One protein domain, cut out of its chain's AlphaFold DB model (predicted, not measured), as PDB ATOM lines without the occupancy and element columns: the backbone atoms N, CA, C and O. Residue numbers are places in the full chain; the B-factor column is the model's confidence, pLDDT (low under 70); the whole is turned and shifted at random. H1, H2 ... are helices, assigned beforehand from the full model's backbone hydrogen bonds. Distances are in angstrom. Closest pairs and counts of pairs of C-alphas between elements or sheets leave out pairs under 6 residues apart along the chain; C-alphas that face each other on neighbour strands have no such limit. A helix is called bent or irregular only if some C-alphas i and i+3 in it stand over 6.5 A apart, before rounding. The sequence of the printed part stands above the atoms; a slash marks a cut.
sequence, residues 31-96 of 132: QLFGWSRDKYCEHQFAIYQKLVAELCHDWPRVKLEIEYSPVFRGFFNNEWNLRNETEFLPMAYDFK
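Overview. This is residues 31 to 96 of the 132 residues of an uncharacterized protein of Mucilaginibacter rubeus (UniProt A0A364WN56). Two long helices, H1 and H3, cross as a loose X at a wide angle, near Tyr 48 and Phe 76, and short H2 bridges the gap between the last residues of H1 and the first of H3. Residues 31 to 43, of which 37 to 43 belong to H1, stick out at one side, while small H4 makes a corner with H3 at its far end, so that H2, H3 and H4 follow one another along the longest axis. The printed part has 66 residues with four named helices, in the order H1, H2, H3, H4, and no named strand: its class is all helix. The whole is loose, with a radius of gyration of the C-alphas of 14.2 A, and elongated, spanning 43 by 25 by 19 A.

Along the chain. Find C-alpha 37 at (24.493, 30.851, -37.803); from there H1, residues 37 to 55, runs 27.0 A to C-alpha 55 at (39.739, 38.633, -16.936). H3, residues 70 to 88, is as long in residues and measures 24.9 A. It has a kink of 27 degrees near residue 82, and is neither bent nor irregular, but only just: C-alphas 85 and 88 are 6.3 A apart. Between them look for H2, residues 60 to 67. Last comes H4, residues 90 to 95, ending at C-alpha 95 at (14.727, 16.020, -21.115); it too is only just neither bent nor irregular, with C-alphas 91 and 94 6.0 A apart.

Arrangement. Start at H1, which touches H2 with residues 49 to 53 alone; the closest C-alphas, of Val 52 and Lys 63, are 6.5 A apart. These two helices form a hairpin, running opposite ways at a shallow tilt of 32 degrees, only just short of steep. H1 and H3 are close but not clearly touching, their closest C-alphas, of Tyr 48 and Phe 76, being 7.1 A apart; they stand about perpendicular at 72 degrees, only just beyond steep. H2 and H3 are also close but not clearly touching, with the closest C-alphas, of Ile 66 and Phe 72, 6.1 A apart; they run the same way at a steep tilt of 69 degrees, only just short of about perpendicular. H3 and H4 only just touch, and only at the corner by their link, with 3 pairs of C-alphas within 8 A; the closest are those of Glu 85 and Ala 92, 6.4 A apart, and the helices are about perpendicular at 89 degrees. H4 is apart from H1 and H2. In H1 and H2 every O i to N i+4 pair is within hydrogen-bond range; in H3 14 of 15 are, and in H4 0 of 2, beside 2 of 3 O i to N i+3 pairs.

Size, cuts and confidence. Look to Arg 61 and Asp 94 for the two C-alphas farthest apart, 43.9 A. The printed part has no cut, and its three links between helices are tight. Mean pLDDT of the printed part is 73.6, and residues 81 to 96 are under 70.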
ATOM      1  N   GLN A  31      16.912  29.164 -34.215       73.31
ATOM      2  CA  GLN A  31      15.471  29.083 -34.463       73.31
ATOM      3  C   GLN A  31      14.668  29.967 -33.504       73.31
ATOM      4  O   GLN A  31      13.799  30.711 -33.957       73.31
ATOM      5  N   LEU A  32      14.974  29.930 -32.204       73.12
ATOM      6  CA  LEU A  32      14.253  30.699 -31.183       73.12
ATOM      7  C   LEU A  32      14.387  32.210 -31.381       73.12
ATOM      8  O   LEU A  32      13.409  32.945 -31.262       73.12
ATOM      9  N   PHE A  33      15.591  32.677 -31.710       71.06
ATOM     10  CA  PHE A  33      15.867  34.104 -31.868       71.06
ATOM     11  C   PHE A  33      15.763  34.597 -33.319       71.06
ATOM     12  O   PHE A  33      15.962  35.789 -33.580       71.06
ATOM     13  N   GLY A  34      15.470  33.707 -34.275       76.38
ATOM     14  CA  GLY A  34      15.460  34.024 -35.705       76.38
ATOM     15  C   GLY A  34      16.827  34.496 -36.212       76.38
ATOM     16  O   GLY A  34      16.911  35.417 -37.027       76.38
ATOM     17  N   TRP A  35      17.912  33.937 -35.675       82.94
ATOM     18  CA  TRP A  35      19.280  34.300 -36.040       82.94
ATOM     19  C   TRP A  35      19.819  33.415 -37.162       82.94
ATOM     20  O   TRP A  35      19.464  32.246 -37.293       82.94
ATOM     21  N   SER A  36      20.720  33.977 -37.969       88.81
ATOM     22  CA  SER A  36      21.604  33.176 -38.812       88.81
ATOM     23  C   SER A  36      22.716  32.553 -37.961       88.81
ATOM     24  O   SER A  36      23.073  33.087 -36.907       88.81
ATOM     25  N   ARG A  37      23.316  31.458 -38.449       84.38
ATOM     26  CA  ARG A  37      24.493  30.851 -37.803       84.38
ATOM     27  C   ARG A  37      25.631  31.863 -37.628       84.38
ATOM     28  O   ARG A  37      26.241  31.909 -36.567       84.38
ATOM     29  N   ASP A  38      25.867  32.710 -38.629       86.75
ATOM     30  CA  ASP A  38      26.908  33.742 -38.566       86.75
ATOM     31  C   ASP A  38      26.652  34.728 -37.424       86.75
ATOM     32  O   ASP A  38      27.547  34.997 -36.628       86.75
ATOM     33  N   LYS A  39      25.402  35.180 -37.265       81.00
ATOM     34  CA  LYS A  39      25.011  36.080 -36.176       81.00
ATOM     35  C   LYS A  39      25.189  35.434 -34.799       81.00
ATOM     36  O   LYS A  39      25.587  36.109 -33.852       81.00
ATOM     37  N   TYR A  40      24.921  34.134 -34.680       84.00
ATOM     38  CA  TYR A  40      25.194  33.380 -33.455       84.00
ATOM     39  C   TYR A  40      26.699  33.327 -33.147       84.00
ATOM     40  O   TYR A  40      27.111  33.633 -32.027       84.00
ATOM     41  N   CYS A  41      27.529  33.014 -34.143       83.25
ATOM     42  CA  CYS A  41      28.985  32.989 -33.995       83.25
ATOM     43  C   CYS A  41      29.555  34.369 -33.624       83.25
ATOM     44  O   CYS A  41      30.396  34.462 -32.728       83.25
ATOM     45  N   GLU A  42      29.079  35.439 -34.266       84.81
ATOM     46  CA  GLU A  42      29.442  36.825 -33.946       84.81
ATOM     47  C   GLU A  42      29.079  37.181 -32.503       84.81
ATOM     48  O   GLU A  42      29.897  37.738 -31.772       84.81
ATOM     49  N   HIS A  43      27.874  36.812 -32.064       85.06
ATOM     50  CA  HIS A  43      27.422  37.032 -30.695       85.06
ATOM     51  C   HIS A  43      28.302  36.295 -29.676       85.06
ATOM     52  O   HIS A  43      28.791  36.898 -28.718       85.06
ATOM     53  N   GLN A  44      28.558  35.008 -29.914       84.00
ATOM     54  CA  GLN A  44      29.404  34.187 -29.054       84.00
ATOM     55  C   GLN A  44      30.844  34.730 -29.003       84.00
ATOM     56  O   GLN A  44      31.486  34.731 -27.952       84.00
ATOM     57  N   PHE A  45      31.373  35.218 -30.127       86.56
ATOM     58  CA  PHE A  45      32.683  35.863 -30.164       86.56
ATOM     59  C   PHE A  45      32.703  37.191 -29.397       86.56
ATOM     60  O   PHE A  45      33.616  37.418 -28.607       86.56
ATOM     61  N   ALA A  46      31.674  38.027 -29.538       84.38
ATOM     62  CA  ALA A  46      31.576  39.285 -28.805       84.38
ATOM     63  C   ALA A  46      31.522  39.072 -27.282       84.38
ATOM     64  O   ALA A  46      32.128  39.835 -26.529       84.38
ATOM     65  N   ILE A  47      30.830  38.029 -26.810       84.00
ATOM     66  CA  ILE A  47      30.804  37.692 -25.380       84.00
ATOM     67  C   ILE A  47      32.158  37.173 -24.911       84.00
ATOM     68  O   ILE A  47      32.648  37.611 -23.871       84.00
ATOM     69  N   TYR A  48      32.801  36.317 -25.701       84.81
ATOM     70  CA  TYR A  48      34.157  35.868 -25.409       84.81
ATOM     71  C   TYR A  48      35.133  37.041 -25.255       84.81
ATOM     72  O   TYR A  48      35.880  37.095 -24.284       84.81
ATOM     73  N   GLN A  49      35.093  38.020 -26.161       85.06
ATOM     74  CA  GLN A  49      35.962  39.194 -26.073       85.06
ATOM     75  C   GLN A  49      35.700  40.039 -24.820       85.06
ATOM     76  O   GLN A  49      36.651  40.567 -24.243       85.06
ATOM     77  N   LYS A  50      34.441  40.148 -24.370       83.25
ATOM     78  CA  LYS A  50      34.105  40.817 -23.101       83.25
ATOM     79  C   LYS A  50      34.696  40.076 -21.907       83.25
ATOM     80  O   LYS A  50      35.386  40.696 -21.107       83.25
ATOM     81  N   LEU A  51      34.509  38.757 -21.847       83.94
ATOM     82  CA  LEU A  51      35.079  37.917 -20.793       83.94
ATOM     83  C   LEU A  51      36.605  38.052 -20.735       83.94
ATOM     84  O   LEU A  51      37.175  38.264 -19.670       83.94
ATOM     85  N   VAL A  52      37.275  37.967 -21.884       82.88
ATOM     86  CA  VAL A  52      38.735  38.106 -21.966       82.88
ATOM     87  C   VAL A  52      39.186  39.509 -21.542       82.88
ATOM     88  O   VAL A  52      40.203  39.648 -20.866       82.88
ATOM     89  N   ALA A  53      38.437  40.557 -21.892       82.12
ATOM     90  CA  ALA A  53      38.741  41.917 -21.453       82.12
ATOM     91  C   ALA A  53      38.580  42.101 -19.935       82.12
ATOM     92  O   ALA A  53      39.399  42.789 -19.334       82.12
ATOM     93  N   GLU A  54      37.573  41.478 -19.322       80.62
ATOM     94  CA  GLU A  54      37.354  41.513 -17.871       80.62
ATOM     95  C   GLU A  54      38.429  40.721 -17.117       80.62
ATOM     96  O   GLU A  54      39.040  41.239 -16.184       80.62
ATOM     97  N   LEU A  55      38.728  39.496 -17.559       77.69
ATOM     98  CA  LEU A  55      39.739  38.633 -16.936       77.69
ATOM     99  C   LEU A  55      41.160  39.196 -17.046       77.69
ATOM    100  O   LEU A  55      42.010  38.892 -16.213       77.69
ATOM    101  N   CYS A  56      41.441  39.977 -18.089       81.94
ATOM    102  CA  CYS A  56      42.773  40.504 -18.377       81.94
ATOM    103  C   CYS A  56      42.842  42.034 -18.310       81.94
ATOM    104  O   CYS A  56      43.729  42.613 -18.940       81.94
ATOM    105  N   HIS A  57      41.927  42.682 -17.577       74.38
ATOM    106  CA  HIS A  57      41.786  44.144 -17.512       74.38
ATOM    107  C   HIS A  57      43.127  44.868 -17.292       74.38
ATOM    108  O   HIS A  57      43.445  45.809 -18.017       74.38
ATOM    109  N   ASP A  58      43.956  44.365 -16.374       82.69
ATOM    110  CA  ASP A  58      45.259  44.958 -16.037       82.69
ATOM    111  C   ASP A  58      46.453  44.253 -16.707       82.69
ATOM    112  O   ASP A  58      47.608  44.629 -16.497       82.69
ATOM    113  N   TRP A  59      46.200  43.242 -17.547       82.00
ATOM    114  CA  TRP A  59      47.226  42.381 -18.148       82.00
ATOM    115  C   TRP A  59      47.110  42.321 -19.680       82.00
ATOM    116  O   TRP A  59      46.769  41.279 -20.254       82.00
ATOM    117  N   PRO A  60      47.460  43.407 -20.396       79.94
ATOM    118  CA  PRO A  60      47.290  43.500 -21.849       79.94
ATOM    119  C   PRO A  60      48.113  42.469 -22.634       79.94
ATOM    120  O   PRO A  60      47.716  42.056 -23.721       79.94
ATOM    121  N   ARG A  61      49.246  42.011 -22.085       79.19
ATOM    122  CA  ARG A  61      50.060  40.956 -22.703       79.19
ATOM    123  C   ARG A  61      49.400  39.581 -22.589       79.19
ATOM    124  O   ARG A  61      49.390  38.836 -23.559       79.19
ATOM    125  N   VAL A  62      48.818  39.274 -21.430       78.50
ATOM    126  CA  VAL A  62      48.084  38.019 -21.191       78.50
ATOM    127  C   VAL A  62      46.807  37.986 -22.029       78.50
ATOM    128  O   VAL A  62      46.480  36.951 -22.601       78.50
ATOM    129  N   LYS A  63      46.143  39.139 -22.191       81.25
ATOM    130  CA  LYS A  63      44.981  39.294 -23.073       81.25
ATOM    131  C   LYS A  63      45.258  38.791 -24.492       81.25
ATOM    132  O   LYS A  63      44.468  38.013 -25.011       81.25
ATOM    133  N   LEU A  64      46.370  39.212 -25.103       79.56
ATOM    134  CA  LEU A  64      46.726  38.826 -26.476       79.56
ATOM    135  C   LEU A  64      46.967  37.317 -26.614       79.56
ATOM    136  O   LEU A  64      46.552  36.715 -27.602       79.56
ATOM    137  N   GLU A  65      47.601  36.706 -25.613       78.62
ATOM    138  CA  GLU A  65      47.847  35.261 -25.581       78.62
ATOM    139  C   GLU A  65      46.545  34.472 -25.400       78.62
ATOM    140  O   GLU A  65      46.350  33.431 -26.026       78.62
ATOM    141  N   ILE A  66      45.626  34.970 -24.568       80.38
ATOM    142  CA  ILE A  66      44.342  34.321 -24.292       80.38
ATOM    143  C   ILE A  66      43.368  34.482 -25.460       80.38
ATOM    144  O   ILE A  66      42.750  33.500 -25.865       80.38
ATOM    145  N   GLU A  67      43.247  35.681 -26.034       81.31
ATOM    146  CA  GLU A  67      42.268  36.005 -27.079       81.31
ATOM    147  C   GLU A  67      42.355  35.041 -28.269       81.31
ATOM    148  O   GLU A  67      41.329  34.565 -28.755       81.31
ATOM    149  N   TYR A  68      43.572  34.665 -28.665       79.12
ATOM    150  CA  TYR A  68      43.815  33.743 -29.775       79.12
ATOM    151  C   TYR A  68      44.202  32.324 -29.335       79.12
ATOM    152  O   TYR A  68      44.526  31.485 -30.178       79.12
ATOM    153  N   SER A  69      44.151  32.020 -28.035       80.88
ATOM    154  CA  SER A  69      44.469  30.687 -27.528       80.88
ATOM    155  C   SER A  69      43.368  29.686 -27.894       80.88
ATOM    156  O   SER A  69      42.232  29.807 -27.417       80.88
ATOM    157  N   PRO A  70      43.683  28.621 -28.657       75.50
ATOM    158  CA  PRO A  70      42.707  27.577 -28.968       75.50
ATOM    159  C   PRO A  70      42.251  26.824 -27.711       75.50
ATOM    160  O   PRO A  70      41.128  26.326 -27.661       75.50
ATOM    161  N   VAL A  71      43.096  26.768 -26.677       75.38
ATOM    162  CA  VAL A  71      42.770  26.132 -25.394       75.38
ATOM    163  C   VAL A  71      41.739  26.965 -24.636       75.38
ATOM    164  O   VAL A  71      40.726  26.431 -24.191       75.38
ATOM    165  N   PHE A  72      41.955  28.279 -24.534       75.19
ATOM    166  CA  PHE A  72      41.046  29.168 -23.806       75.19
ATOM    167  C   PHE A  72      39.702  29.324 -24.518       75.19
ATOM    168  O   PHE A  72      38.649  29.304 -23.878       75.19
ATOM    169  N   ARG A  73      39.720  29.349 -25.856       77.25
ATOM    170  CA  ARG A  73      38.495  29.271 -26.656       77.25
ATOM    171  C   ARG A  73      37.742  27.957 -26.430       77.25
ATOM    172  O   ARG A  73      36.518  27.971 -26.359       77.25
ATOM    173  N   GLY A  74      38.459  26.840 -26.292       73.56
ATOM    174  CA  GLY A  74      37.877  25.544 -25.941       73.56
ATOM    175  C   GLY A  74      37.168  25.562 -24.584       73.56
ATOM    176  O   GLY A  74      36.024  25.122 -24.495       73.56
ATOM    177  N   PHE A  75      37.803  26.134 -23.555       75.38
ATOM    178  CA  PHE A  75      37.180  26.306 -22.237       75.38
ATOM    179  C   PHE A  75      35.912  27.154 -22.304       75.38
ATOM    180  O   PHE A  75      34.876  26.740 -21.791       75.38
ATOM    181  N   PHE A  76      35.976  28.299 -22.986       80.62
ATOM    182  CA  PHE A  76      34.817  29.170 -23.149       80.62
ATOM    183  C   PHE A  76      33.662  28.474 -23.872       80.62
ATOM    184  O   PHE A  76      32.526  28.572 -23.432       80.62
ATOM    185  N   ASN A  77      33.931  27.735 -24.950       74.88
ATOM    186  CA  ASN A  77      32.877  27.028 -25.678       74.88
ATOM    187  C   ASN A  77      32.188  25.956 -24.813       74.88
ATOM    188  O   ASN A  77      30.976  25.794 -24.902       74.88
ATOM    189  N   ASN A  78      32.938  25.240 -23.967       70.38
ATOM    190  CA  ASN A  78      32.356  24.256 -23.048       70.38
ATOM    191  C   ASN A  78      31.463  24.925 -21.995       70.38
ATOM    192  O   ASN A  78      30.381  24.435 -21.689       70.38
ATOM    193  N   GLU A  79      31.920  26.053 -21.457       74.44
ATOM    194  CA  GLU A  79      31.191  26.841 -20.465       74.44
ATOM    195  C   GLU A  79      29.922  27.467 -21.066       74.44
ATOM    196  O   GLU A  79      28.842  27.363 -20.492       74.44
ATOM    197  N   TRP A  80      30.024  27.987 -22.290       74.62
ATOM    198  CA  TRP A  80      28.909  28.502 -23.078       74.62
ATOM    199  C   TRP A  80      27.826  27.446 -23.319       74.62
ATOM    200  O   TRP A  80      26.640  27.723 -23.144       74.62
ATOM    201  N   ASN A  81      28.224  26.220 -23.670       67.06
ATOM    202  CA  ASN A  81      27.284  25.114 -23.850       67.06
ATOM    203  C   ASN A  81      26.574  24.768 -22.535       67.06
ATOM    204  O   ASN A  81      25.362  24.577 -22.532       67.06
ATOM    205  N   LEU A  82      27.294  24.765 -21.408       67.19
ATOM    206  CA  LEU A  82      26.685  24.550 -20.095       67.19
ATOM    207  C   LEU A  82      25.655  25.641 -19.765       67.19
ATOM    208  O   LEU A  82      24.543  25.312 -19.361       67.19
ATOM    209  N   ARG A  83      25.981  26.922 -19.989       65.12
ATOM    210  CA  ARG A  83      25.039  28.035 -19.773       65.12
ATOM    211  C   ARG A  83      23.819  27.955 -20.678       65.12
ATOM    212  O   ARG A  83      22.715  28.264 -20.240       65.12
ATOM    213  N   ASN A  84      23.979  27.545 -21.933       64.38
ATOM    214  CA  ASN A  84      22.837  27.368 -22.829       64.38
ATOM    215  C   ASN A  84      21.839  26.347 -22.272       64.38
ATOM    216  O   ASN A  84      20.633  26.578 -22.326       64.38
ATOM    217  N   GLU A  85      22.341  25.265 -21.680       59.31
ATOM    218  CA  GLU A  85      21.514  24.221 -21.074       59.31
ATOM    219  C   GLU A  85      20.856  24.641 -19.755       59.31
ATOM    220  O   GLU A  85      19.729  24.230 -19.481       59.31
ATOM    221  N   THR A  86      21.544  25.425 -18.921       59.84
ATOM    222  CA  THR A  86      21.088  25.734 -17.556       59.84
ATOM    223  C   THR A  86      20.440  27.109 -17.406       59.84
ATOM    224  O   THR A  86      19.573  27.275 -16.550       59.84
ATOM    225  N   GLU A  87      20.834  28.088 -18.220       57.69
ATOM    226  CA  GLU A  87      20.414  29.491 -18.109       57.69
ATOM    227  C   GLU A  87      19.493  29.922 -19.262       57.69
ATOM    228  O   GLU A  87      18.513  30.630 -19.021       57.69
ATOM    229  N   PHE A  88      19.764  29.497 -20.504       51.09
ATOM    230  CA  PHE A  88      19.034  29.987 -21.689       51.09
ATOM    231  C   PHE A  88      17.888  29.087 -22.159       51.09
ATOM    232  O   PHE A  88      16.905  29.597 -22.701       51.09
ATOM    233  N   LEU A  89      17.964  27.773 -21.927       53.12
ATOM    234  CA  LEU A  89      16.931  26.808 -22.315       53.12
ATOM    235  C   LEU A  89      16.351  26.077 -21.087       53.12
ATOM    236  O   LEU A  89      16.494  24.861 -20.985       53.12
ATOM    237  N   PRO A  90      15.623  26.754 -20.171       48.69
ATOM    238  CA  PRO A  90      15.029  26.114 -18.987       48.69
ATOM    239  C   PRO A  90      14.120  24.916 -19.302       48.69
ATOM    240  O   PRO A  90      13.914  24.050 -18.461       48.69
ATOM    241  N   MET A  91      13.577  24.849 -20.519       42.66
ATOM    242  CA  MET A  91      12.755  23.737 -21.011       42.66
ATOM    243  C   MET A  91      13.553  22.494 -21.439       42.66
ATOM    244  O   MET A  91      12.971  21.423 -21.586       42.66
ATOM    245  N   ALA A  92      14.877  22.598 -21.593       42.47
ATOM    246  CA  ALA A  92      15.756  21.451 -21.825       42.47
ATOM    247  C   ALA A  92      15.984  20.617 -20.545       42.47
ATOM    248  O   ALA A  92      16.423  19.467 -20.624       42.47
ATOM    249  N   TYR A  93      15.646  21.166 -19.369       45.75
ATOM    250  CA  TYR A  93      15.764  20.483 -18.076       45.75
ATOM    251  C   TYR A  93      14.852  19.251 -17.978       45.75
ATOM    252  O   TYR A  93      15.244  18.239 -17.399       45.75
ATOM    253  N   ASP A  94      13.680  19.296 -18.619       44.66
ATOM    254  CA  ASP A  94      12.707  18.195 -18.614       44.66
ATOM    255  C   ASP A  94      13.150  16.978 -19.457       44.66
ATOM    256  O   ASP A  94      12.509  15.928 -19.407       44.66
ATOM    257  N   PHE A  95      14.260  17.075 -20.204       41.53
ATOM    258  CA  PHE A  95      14.727  16.020 -21.115       41.53
ATOM    259  C   PHE A  95      15.990  15.265 -20.676       41.53
ATOM    260  O   PHE A  95      16.346  14.277 -21.320       41.53
ATOM    261  N   LYS A  96      16.674  15.655 -19.594       47.16
ATOM    262  CA  LYS A  96      17.982  15.065 -19.253       47.16
ATOM    263  C   LYS A  96      17.926  14.095 -18.072       47.16
ATOM    264  O   LYS A  96      18.298  14.419 -16.948       47.16
TER     265      LYS A  96